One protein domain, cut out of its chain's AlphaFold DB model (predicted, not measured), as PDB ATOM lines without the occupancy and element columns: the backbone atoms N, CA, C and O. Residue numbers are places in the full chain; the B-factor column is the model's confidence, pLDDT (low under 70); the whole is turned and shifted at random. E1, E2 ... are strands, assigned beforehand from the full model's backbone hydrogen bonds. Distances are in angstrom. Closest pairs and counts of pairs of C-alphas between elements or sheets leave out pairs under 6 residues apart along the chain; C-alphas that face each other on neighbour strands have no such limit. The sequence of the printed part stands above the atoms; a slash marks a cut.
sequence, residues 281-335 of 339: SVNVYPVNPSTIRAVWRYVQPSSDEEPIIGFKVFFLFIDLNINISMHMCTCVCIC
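What this domain is: This is residues 281 to 335 of the 339 residues of an uncharacterized protein of Oncopeltus fasciatus (UniProt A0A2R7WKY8). Two separate two-stranded antiparallel hairpins, E3-E4 and E1-E2, make an elongated model, with loops 301 to 306 and 320 to 325 sticking out at opposite ends. The printed part has 55 residues, no named helix and four strands, E1 E2 E3 E4 along the chain; it is all strand, with 23 residues in named elements, under half. It is only just extended, close to loose, radius of gyration of the C-alphas 15.4 A, spanning 47 by 25 by 19 A.

Where its parts are: Find E3, residues 311 to 316, 16.7 A long, from C-alpha 311 at (-24.299, 52.241, 164.565); E4, residues 329 to 334, is 15.7 A long and ends with C-alpha 334 at (-22.948, 57.854, 163.551). E1 is residues 283 to 288, 15.9 A, and E2 residues 291 to 295, 13.2 A.

How they stand to each other: In the hairpin E3 and E4, at 159 degrees, look for N 313 and O 332, 3.2 A, within hydrogen-bond range. In the hairpin E1 and E2, at 157 degrees, N 285 and O 293 are 2.8 A apart, within that range. E2 and E3 are apart.

The domain as a whole: The farthest C-alphas, Ser 303 and Asn 321, are 47.5 A apart. There is no cut; links E2 to E3 and E3 to E4 are long. Residues 320 to 335 are under pLDDT 70.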
ATOM      1  N   SER A 281     -15.528  42.313 169.182       92.38
ATOM      2  CA  SER A 281     -14.161  42.856 169.124       92.38
ATOM      3  C   SER A 281     -14.110  44.389 169.116       92.38
ATOM      4  O   SER A 281     -13.418  44.981 168.289       92.38
ATOM      5  N   VAL A 282     -14.862  45.025 170.021       92.00
ATOM      6  CA  VAL A 282     -14.808  46.478 170.218       92.00
ATOM      7  C   VAL A 282     -13.460  46.837 170.843       92.00
ATOM      8  O   VAL A 282     -13.230  46.574 172.020       92.00
ATOM      9  N   ASN A 283     -12.575  47.431 170.048       93.19
ATOM     10  CA  ASN A 283     -11.251  47.879 170.470       93.19
ATOM     11  C   ASN A 283     -11.132  49.391 170.290       93.19
ATOM     12  O   ASN A 283     -11.599  49.951 169.295       93.19
ATOM     13  N   VAL A 284     -10.468  50.050 171.238       92.06
ATOM     14  CA  VAL A 284     -10.241  51.497 171.220       92.06
ATOM     15  C   VAL A 284      -8.743  51.766 171.241       92.06
ATOM     16  O   VAL A 284      -8.018  51.186 172.044       92.06
ATOM     17  N   TYR A 285      -8.285  52.649 170.359       93.56
ATOM     18  CA  TYR A 285      -6.884  53.044 170.239       93.56
ATOM     19  C   TYR A 285      -6.751  54.560 170.412       93.56
ATOM     20  O   TYR A 285      -7.502  55.299 169.767       93.56
ATOM     21  N   PRO A 286      -5.809  55.052 171.235       93.06
ATOM     22  CA  PRO A 286      -5.511  56.476 171.286       93.06
ATOM     23  C   PRO A 286      -4.881  56.914 169.957       93.06
ATOM     24  O   PRO A 286      -4.002  56.233 169.431       93.06
ATOM     25  N   VAL A 287      -5.342  58.038 169.405       94.75
ATOM     26  CA  VAL A 287      -4.747  58.651 168.203       94.75
ATOM     27  C   VAL A 287      -3.947  59.888 168.599       94.75
ATOM     28  O   VAL A 287      -2.808  60.045 168.173       94.75
ATOM     29  N   ASN A 288      -4.528  60.755 169.432       94.12
ATOM     30  CA  ASN A 288      -3.896  61.947 170.006       94.12
ATOM     31  C   ASN A 288      -4.659  62.364 171.297       94.12
ATOM     32  O   ASN A 288      -5.645  61.703 171.635       94.12
ATOM     33  N   PRO A 289      -4.261  63.435 172.019       91.81
ATOM     34  CA  PRO A 289      -4.889  63.818 173.291       91.81
ATOM     35  C   PRO A 289      -6.406  64.078 173.261       91.81
ATOM     36  O   PRO A 289      -7.041  64.012 174.308       91.81
ATOM     37  N   SER A 290      -7.002  64.366 172.099       89.06
ATOM     38  CA  SER A 290      -8.443  64.628 171.946       89.06
ATOM     39  C   SER A 290      -9.136  63.708 170.935       89.06
ATOM     40  O   SER A 290     -10.307  63.903 170.613       89.06
ATOM     41  N   THR A 291      -8.443  62.694 170.410       88.31
ATOM     42  CA  THR A 291      -8.980  61.770 169.405       88.31
ATOM     43  C   THR A 291      -8.670  60.328 169.773       88.31
ATOM     44  O   THR A 291      -7.517  59.933 169.952       88.31
ATOM     45  N   ILE A 292      -9.720  59.514 169.796       91.12
ATOM     46  CA  ILE A 292      -9.641  58.060 169.922       91.12
ATOM     47  C   ILE A 292     -10.223  57.409 168.670       91.12
ATOM     48  O   ILE A 292     -11.135  57.942 168.040       91.12
ATOM     49  N   ARG A 293      -9.711  56.233 168.316       91.50
ATOM     50  CA  ARG A 293     -10.232  55.402 167.233       91.50
ATOM     51  C   ARG A 293     -10.889  54.167 167.827       91.50
ATOM     52  O   ARG A 293     -10.191  53.305 168.355       91.50
ATOM     53  N   ALA A 294     -12.206  54.069 167.698       91.75
ATOM     54  CA  ALA A 294     -12.956  52.860 168.015       91.75
ATOM     55  C   ALA A 294     -13.145  52.016 166.749       91.75
ATOM     56  O   ALA A 294     -13.525  52.539 165.704       91.75
ATOM     57  N   VAL A 295     -12.880  50.716 166.842       92.38
ATOM     58  CA  VAL A 295     -13.128  49.740 165.774       92.38
ATOM     59  C   VAL A 295     -13.849  48.530 166.343       92.38
ATOM     60  O   VAL A 295     -13.596  48.110 167.469       92.38
ATOM     61  N   TRP A 296     -14.754  47.971 165.554       92.56
ATOM     62  CA  TRP A 296     -15.534  46.783 165.884       92.56
ATOM     63  C   TRP A 296     -15.712  45.937 164.625       92.56
ATOM     64  O   TRP A 296     -15.532  46.419 163.505       92.56
ATOM     65  N   ARG A 297     -16.041  44.656 164.792       90.69
ATOM     66  CA  ARG A 297     -16.338  43.766 163.665       90.69
ATOM     67  C   ARG A 297     -17.769  43.950 163.165       90.69
ATOM     68  O   ARG A 297     -18.661  44.335 163.922       90.69
ATOM     69  N   TYR A 298     -17.973  43.627 161.888       85.69
ATOM     70  CA  TYR A 298     -19.297  43.580 161.267       85.69
ATOM     71  C   TYR A 298     -20.220  42.611 162.019       85.69
ATOM     72  O   TYR A 298     -19.800  41.530 162.440       85.69
ATOM     73  N   VAL A 299     -21.483  43.005 162.175       89.56
ATOM     74  CA  VAL A 299     -22.537  42.166 162.747       89.56
ATOM     75  C   VAL A 299     -23.355  41.625 161.588       89.56
ATOM     76  O   VAL A 299     -23.947  42.404 160.854       89.56
ATOM     77  N   GLN A 300     -23.385  40.308 161.409       89.25
ATOM     78  CA  GLN A 300     -24.202  39.687 160.370       89.25
ATOM     79  C   GLN A 300     -25.643  39.509 160.874       89.25
ATOM     80  O   GLN A 300     -25.835  38.741 161.826       89.25
ATOM     81  N   PRO A 301     -26.642  40.178 160.261       89.75
ATOM     82  CA  PRO A 301     -28.044  39.966 160.603       89.75
ATOM     83  C   PRO A 301     -28.479  38.548 160.231       89.75
ATOM     84  O   PRO A 301     -28.043  37.990 159.220       89.75
ATOM     85  N   SER A 302     -29.344  37.959 161.048       90.88
ATOM     86  CA  SER A 302     -30.039  36.712 160.712       90.88
ATOM     87  C   SER A 302     -31.160  36.946 159.688       90.88
ATOM     88  O   SER A 302     -31.554  38.080 159.425       90.88
ATOM     89  N   SER A 303     -31.723  35.871 159.127       90.00
ATOM     90  CA  SER A 303     -32.845  35.951 158.172       90.00
ATOM     91  C   SER A 303     -34.112  36.604 158.742       90.00
ATOM     92  O   SER A 303     -34.959  37.071 157.978       90.00
ATOM     93  N   ASP A 304     -34.236  36.630 160.072       92.12
ATOM     94  CA  ASP A 304     -35.379  37.176 160.807       92.12
ATOM     95  C   ASP A 304     -35.160  38.619 161.284       92.12
ATOM     96  O   ASP A 304     -36.015  39.167 161.989       92.12
ATOM     97  N   GLU A 305     -34.036  39.238 160.915       93.69
ATOM     98  CA  GLU A 305     -33.658  40.604 161.282       93.69
ATOM     99  C   GLU A 305     -33.628  41.527 160.058       93.69
ATOM    100  O   GLU A 305     -33.417  41.085 158.928       93.69
ATOM    101  N   GLU A 306     -33.866  42.823 160.270       92.38
ATOM    102  CA  GLU A 306     -33.657  43.817 159.213       92.38
ATOM    103  C   GLU A 306     -32.157  44.063 158.960       92.38
ATOM    104  O   GLU A 306     -31.338  43.911 159.876       92.38
ATOM    105  N   PRO A 307     -31.776  44.480 157.736       91.56
ATOM    106  CA  PRO A 307     -30.414  44.899 157.436       91.56
ATOM    107  C   PRO A 307     -29.929  46.005 158.380       91.56
ATOM    108  O   PRO A 307     -30.668  46.925 158.734       91.56
ATOM    109  N   ILE A 308     -28.656  45.938 158.762       89.69
ATOM    110  CA  ILE A 308     -28.033  46.986 159.572       89.69
ATOM    111  C   ILE A 308     -27.761  48.198 158.690       89.69
ATOM    112  O   ILE A 308     -27.055  48.097 157.692       89.69
ATOM    113  N   ILE A 309     -28.285  49.347 159.112       88.81
ATOM    114  CA  ILE A 309     -28.159  50.632 158.406       88.81
ATOM    115  C   ILE A 309     -27.224  51.631 159.108       88.81
ATOM    116  O   ILE A 309     -27.036  52.738 158.621       88.81
ATOM    117  N   GLY A 310     -26.682  51.295 160.285       87.69
ATOM    118  CA  GLY A 310     -25.816  52.201 161.042       87.69
ATOM    119  C   GLY A 310     -25.529  51.742 162.471       87.69
ATOM    120  O   GLY A 310     -26.042  50.719 162.925       87.69
ATOM    121  N   PHE A 311     -24.712  52.521 163.187       86.31
ATOM    122  CA  PHE A 311     -24.299  52.241 164.565       86.31
ATOM    123  C   PHE A 311     -24.386  53.502 165.431       86.31
ATOM    124  O   PHE A 311     -24.115  54.615 164.989       86.31
ATOM    125  N   LYS A 312     -24.735  53.342 166.708       85.81
ATOM    126  CA  LYS A 312     -24.753  54.441 167.679       85.81
ATOM    127  C   LYS A 312     -23.656  54.214 168.707       85.81
ATOM    128  O   LYS A 312     -23.624  53.154 169.326       85.81
ATOM    129  N   VAL A 313     -22.768  55.192 168.877       85.31
ATOM    130  CA  VAL A 313     -21.632  55.089 169.798       85.31
ATOM    131  C   VAL A 313     -21.907  55.960 171.020       85.31
ATOM    132  O   VAL A 313     -22.156  57.162 170.913       85.31
ATOM    133  N   PHE A 314     -21.871  55.337 172.191       82.44
ATOM    134  CA  PHE A 314     -22.006  56.008 173.477       82.44
ATOM    135  C   PHE A 314     -20.652  56.001 174.175       82.44
ATOM    136  O   PHE A 314     -19.991  54.964 174.214       82.44
ATOM    137  N   PHE A 315     -20.248  57.135 174.739       80.62
ATOM    138  CA  PHE A 315     -19.072  57.206 175.595       80.62
ATOM    139  C   PHE A 315     -19.386  58.015 176.848       80.62
ATOM    140  O   PHE A 315     -20.171  58.964 176.833       80.62
ATOM    141  N   LEU A 316     -18.774  57.597 177.950       76.88
ATOM    142  CA  LEU A 316     -18.935  58.204 179.258       76.88
ATOM    143  C   LEU A 316     -17.576  58.727 179.711       76.88
ATOM    144  O   LEU A 316     -16.583  58.001 179.648       76.88
ATOM    145  N   PHE A 317     -17.540  59.971 180.179       78.88
ATOM    146  CA  PHE A 317     -16.389  60.479 180.913       78.88
ATOM    147  C   PHE A 317     -16.473  59.997 182.363       78.88
ATOM    148  O   PHE A 317     -17.496  60.186 183.022       78.88
ATOM    149  N   ILE A 318     -15.407  59.358 182.842       73.25
ATOM    150  CA  ILE A 318     -15.294  58.875 184.219       73.25
ATOM    151  C   ILE A 318     -14.144  59.642 184.868       73.25
ATOM    152  O   ILE A 318     -12.991  59.458 184.483       73.25
ATOM    153  N   ASP A 319     -14.463  60.501 185.837       72.25
ATOM    154  CA  ASP A 319     -13.457  61.162 186.669       72.25
ATOM    155  C   ASP A 319     -13.036  60.221 187.804       72.25
ATOM    156  O   ASP A 319     -13.847  59.850 188.650       72.25
ATOM    157  N   LEU A 320     -11.766  59.816 187.811       68.06
ATOM    158  CA  LEU A 320     -11.213  58.892 188.804       68.06
ATOM    159  C   LEU A 320     -10.916  59.566 190.157       68.06
ATOM    160  O   LEU A 320     -10.623  58.865 191.123       68.06
ATOM    161  N   ASN A 321     -10.998  60.899 190.243       65.44
ATOM    162  CA  ASN A 321     -10.681  61.670 191.450       65.44
ATOM    163  C   ASN A 321     -11.922  62.147 192.222       65.44
ATOM    164  O   ASN A 321     -11.788  62.738 193.295       65.44
ATOM    165  N   ILE A 322     -13.130  61.907 191.704       58.97
ATOM    166  CA  ILE A 322     -14.380  62.377 192.305       58.97
ATOM    167  C   ILE A 322     -15.198  61.166 192.760       58.97
ATOM    168  O   ILE A 322     -15.721  60.406 191.951       58.97
ATOM    169  N   ASN A 323     -15.376  61.015 194.076       53.03
ATOM    170  CA  ASN A 323     -16.182  59.951 194.697       53.03
ATOM    171  C   ASN A 323     -17.709  60.169 194.531       53.03
ATOM    172  O   ASN A 323     -18.518  59.696 195.326       53.03
ATOM    173  N   ILE A 324     -18.109  60.946 193.522       51.72
ATOM    174  CA  ILE A 324     -19.487  61.321 193.213       51.72
ATOM    175  C   ILE A 324     -19.697  61.107 191.717       51.72
ATOM    176  O   ILE A 324     -19.157  61.807 190.864       51.72
ATOM    177  N   SER A 325     -20.521  60.110 191.430       46.94
ATOM    178  CA  SER A 325     -20.995  59.705 190.114       46.94
ATOM    179  C   SER A 325     -21.831  60.807 189.439       46.94
ATOM    180  O   SER A 325     -23.059  60.733 189.400       46.94
ATOM    181  N   MET A 326     -21.192  61.841 188.887       46.41
ATOM    182  CA  MET A 326     -21.847  62.758 187.947       46.41
ATOM    183  C   MET A 326     -21.604  62.278 186.513       46.41
ATOM    184  O   MET A 326     -20.557  62.500 185.913       46.41
ATOM    185  N   HIS A 327     -22.594  61.568 185.976       49.66
ATOM    186  CA  HIS A 327     -22.562  60.985 184.640       49.66
ATOM    187  C   HIS A 327     -22.917  62.019 183.565       49.66
ATOM    188  O   HIS A 327     -24.090  62.246 183.275       49.66
ATOM    189  N   MET A 328     -21.912  62.609 182.918       46.31
ATOM    190  CA  MET A 328     -22.123  63.290 181.636       46.31
ATOM    191  C   MET A 328     -22.010  62.256 180.512       46.31
ATOM    192  O   MET A 328     -20.919  61.905 180.066       46.31
ATOM    193  N   CYS A 329     -23.156  61.706 180.105       51.75
ATOM    194  CA  CYS A 329     -23.247  60.760 178.997       51.75
ATOM    195  C   CYS A 329     -23.335  61.547 177.685       51.75
ATOM    196  O   CYS A 329     -24.387  62.101 177.357       51.75
ATOM    197  N   THR A 330     -22.233  61.624 176.940       56.66
ATOM    198  CA  THR A 330     -22.229  62.267 175.624       56.66
ATOM    199  C   THR A 330     -22.555  61.216 174.568       56.66
ATOM    200  O   THR A 330     -21.928  60.161 174.476       56.66
ATOM    201  N   CYS A 331     -23.583  61.487 173.770       52.22
ATOM    202  CA  CYS A 331     -24.092  60.569 172.762       52.22
ATOM    203  C   CYS A 331     -23.742  61.083 171.363       52.22
ATOM    204  O   CYS A 331     -24.194  62.161 170.984       52.22
ATOM    205  N   VAL A 332     -23.017  60.290 170.569       57.97
ATOM    206  CA  VAL A 332     -22.755  60.598 169.156       57.97
ATOM    207  C   VAL A 332     -23.415  59.527 168.285       57.97
ATOM    208  O   VAL A 332     -23.036  58.356 168.286       57.97
ATOM    209  N   CYS A 333     -24.451  59.923 167.543       51.06
ATOM    210  CA  CYS A 333     -25.054  59.073 166.518       51.06
ATOM    211  C   CYS A 333     -24.178  59.112 165.264       51.06
ATOM    212  O   CYS A 333     -23.969  60.188 164.709       51.06
ATOM    213  N   ILE A 334     -23.701  57.956 164.801       56.88
ATOM    214  CA  ILE A 334     -22.948  57.854 163.551       56.88
ATOM    215  C   ILE A 334     -23.818  57.093 162.547       56.88
ATOM    216  O   ILE A 334     -23.881  55.864 162.547       56.88
ATOM    217  N   CYS A 335     -24.510  57.817 161.668       45.44
ATOM    218  CA  CYS A 335     -25.125  57.188 160.502       45.44
ATOM    219  C   CYS A 335     -24.009  56.806 159.525       45.44
ATOM    220  O   CYS A 335     -23.521  57.641 158.768       45.44
TER     221      CYS A 335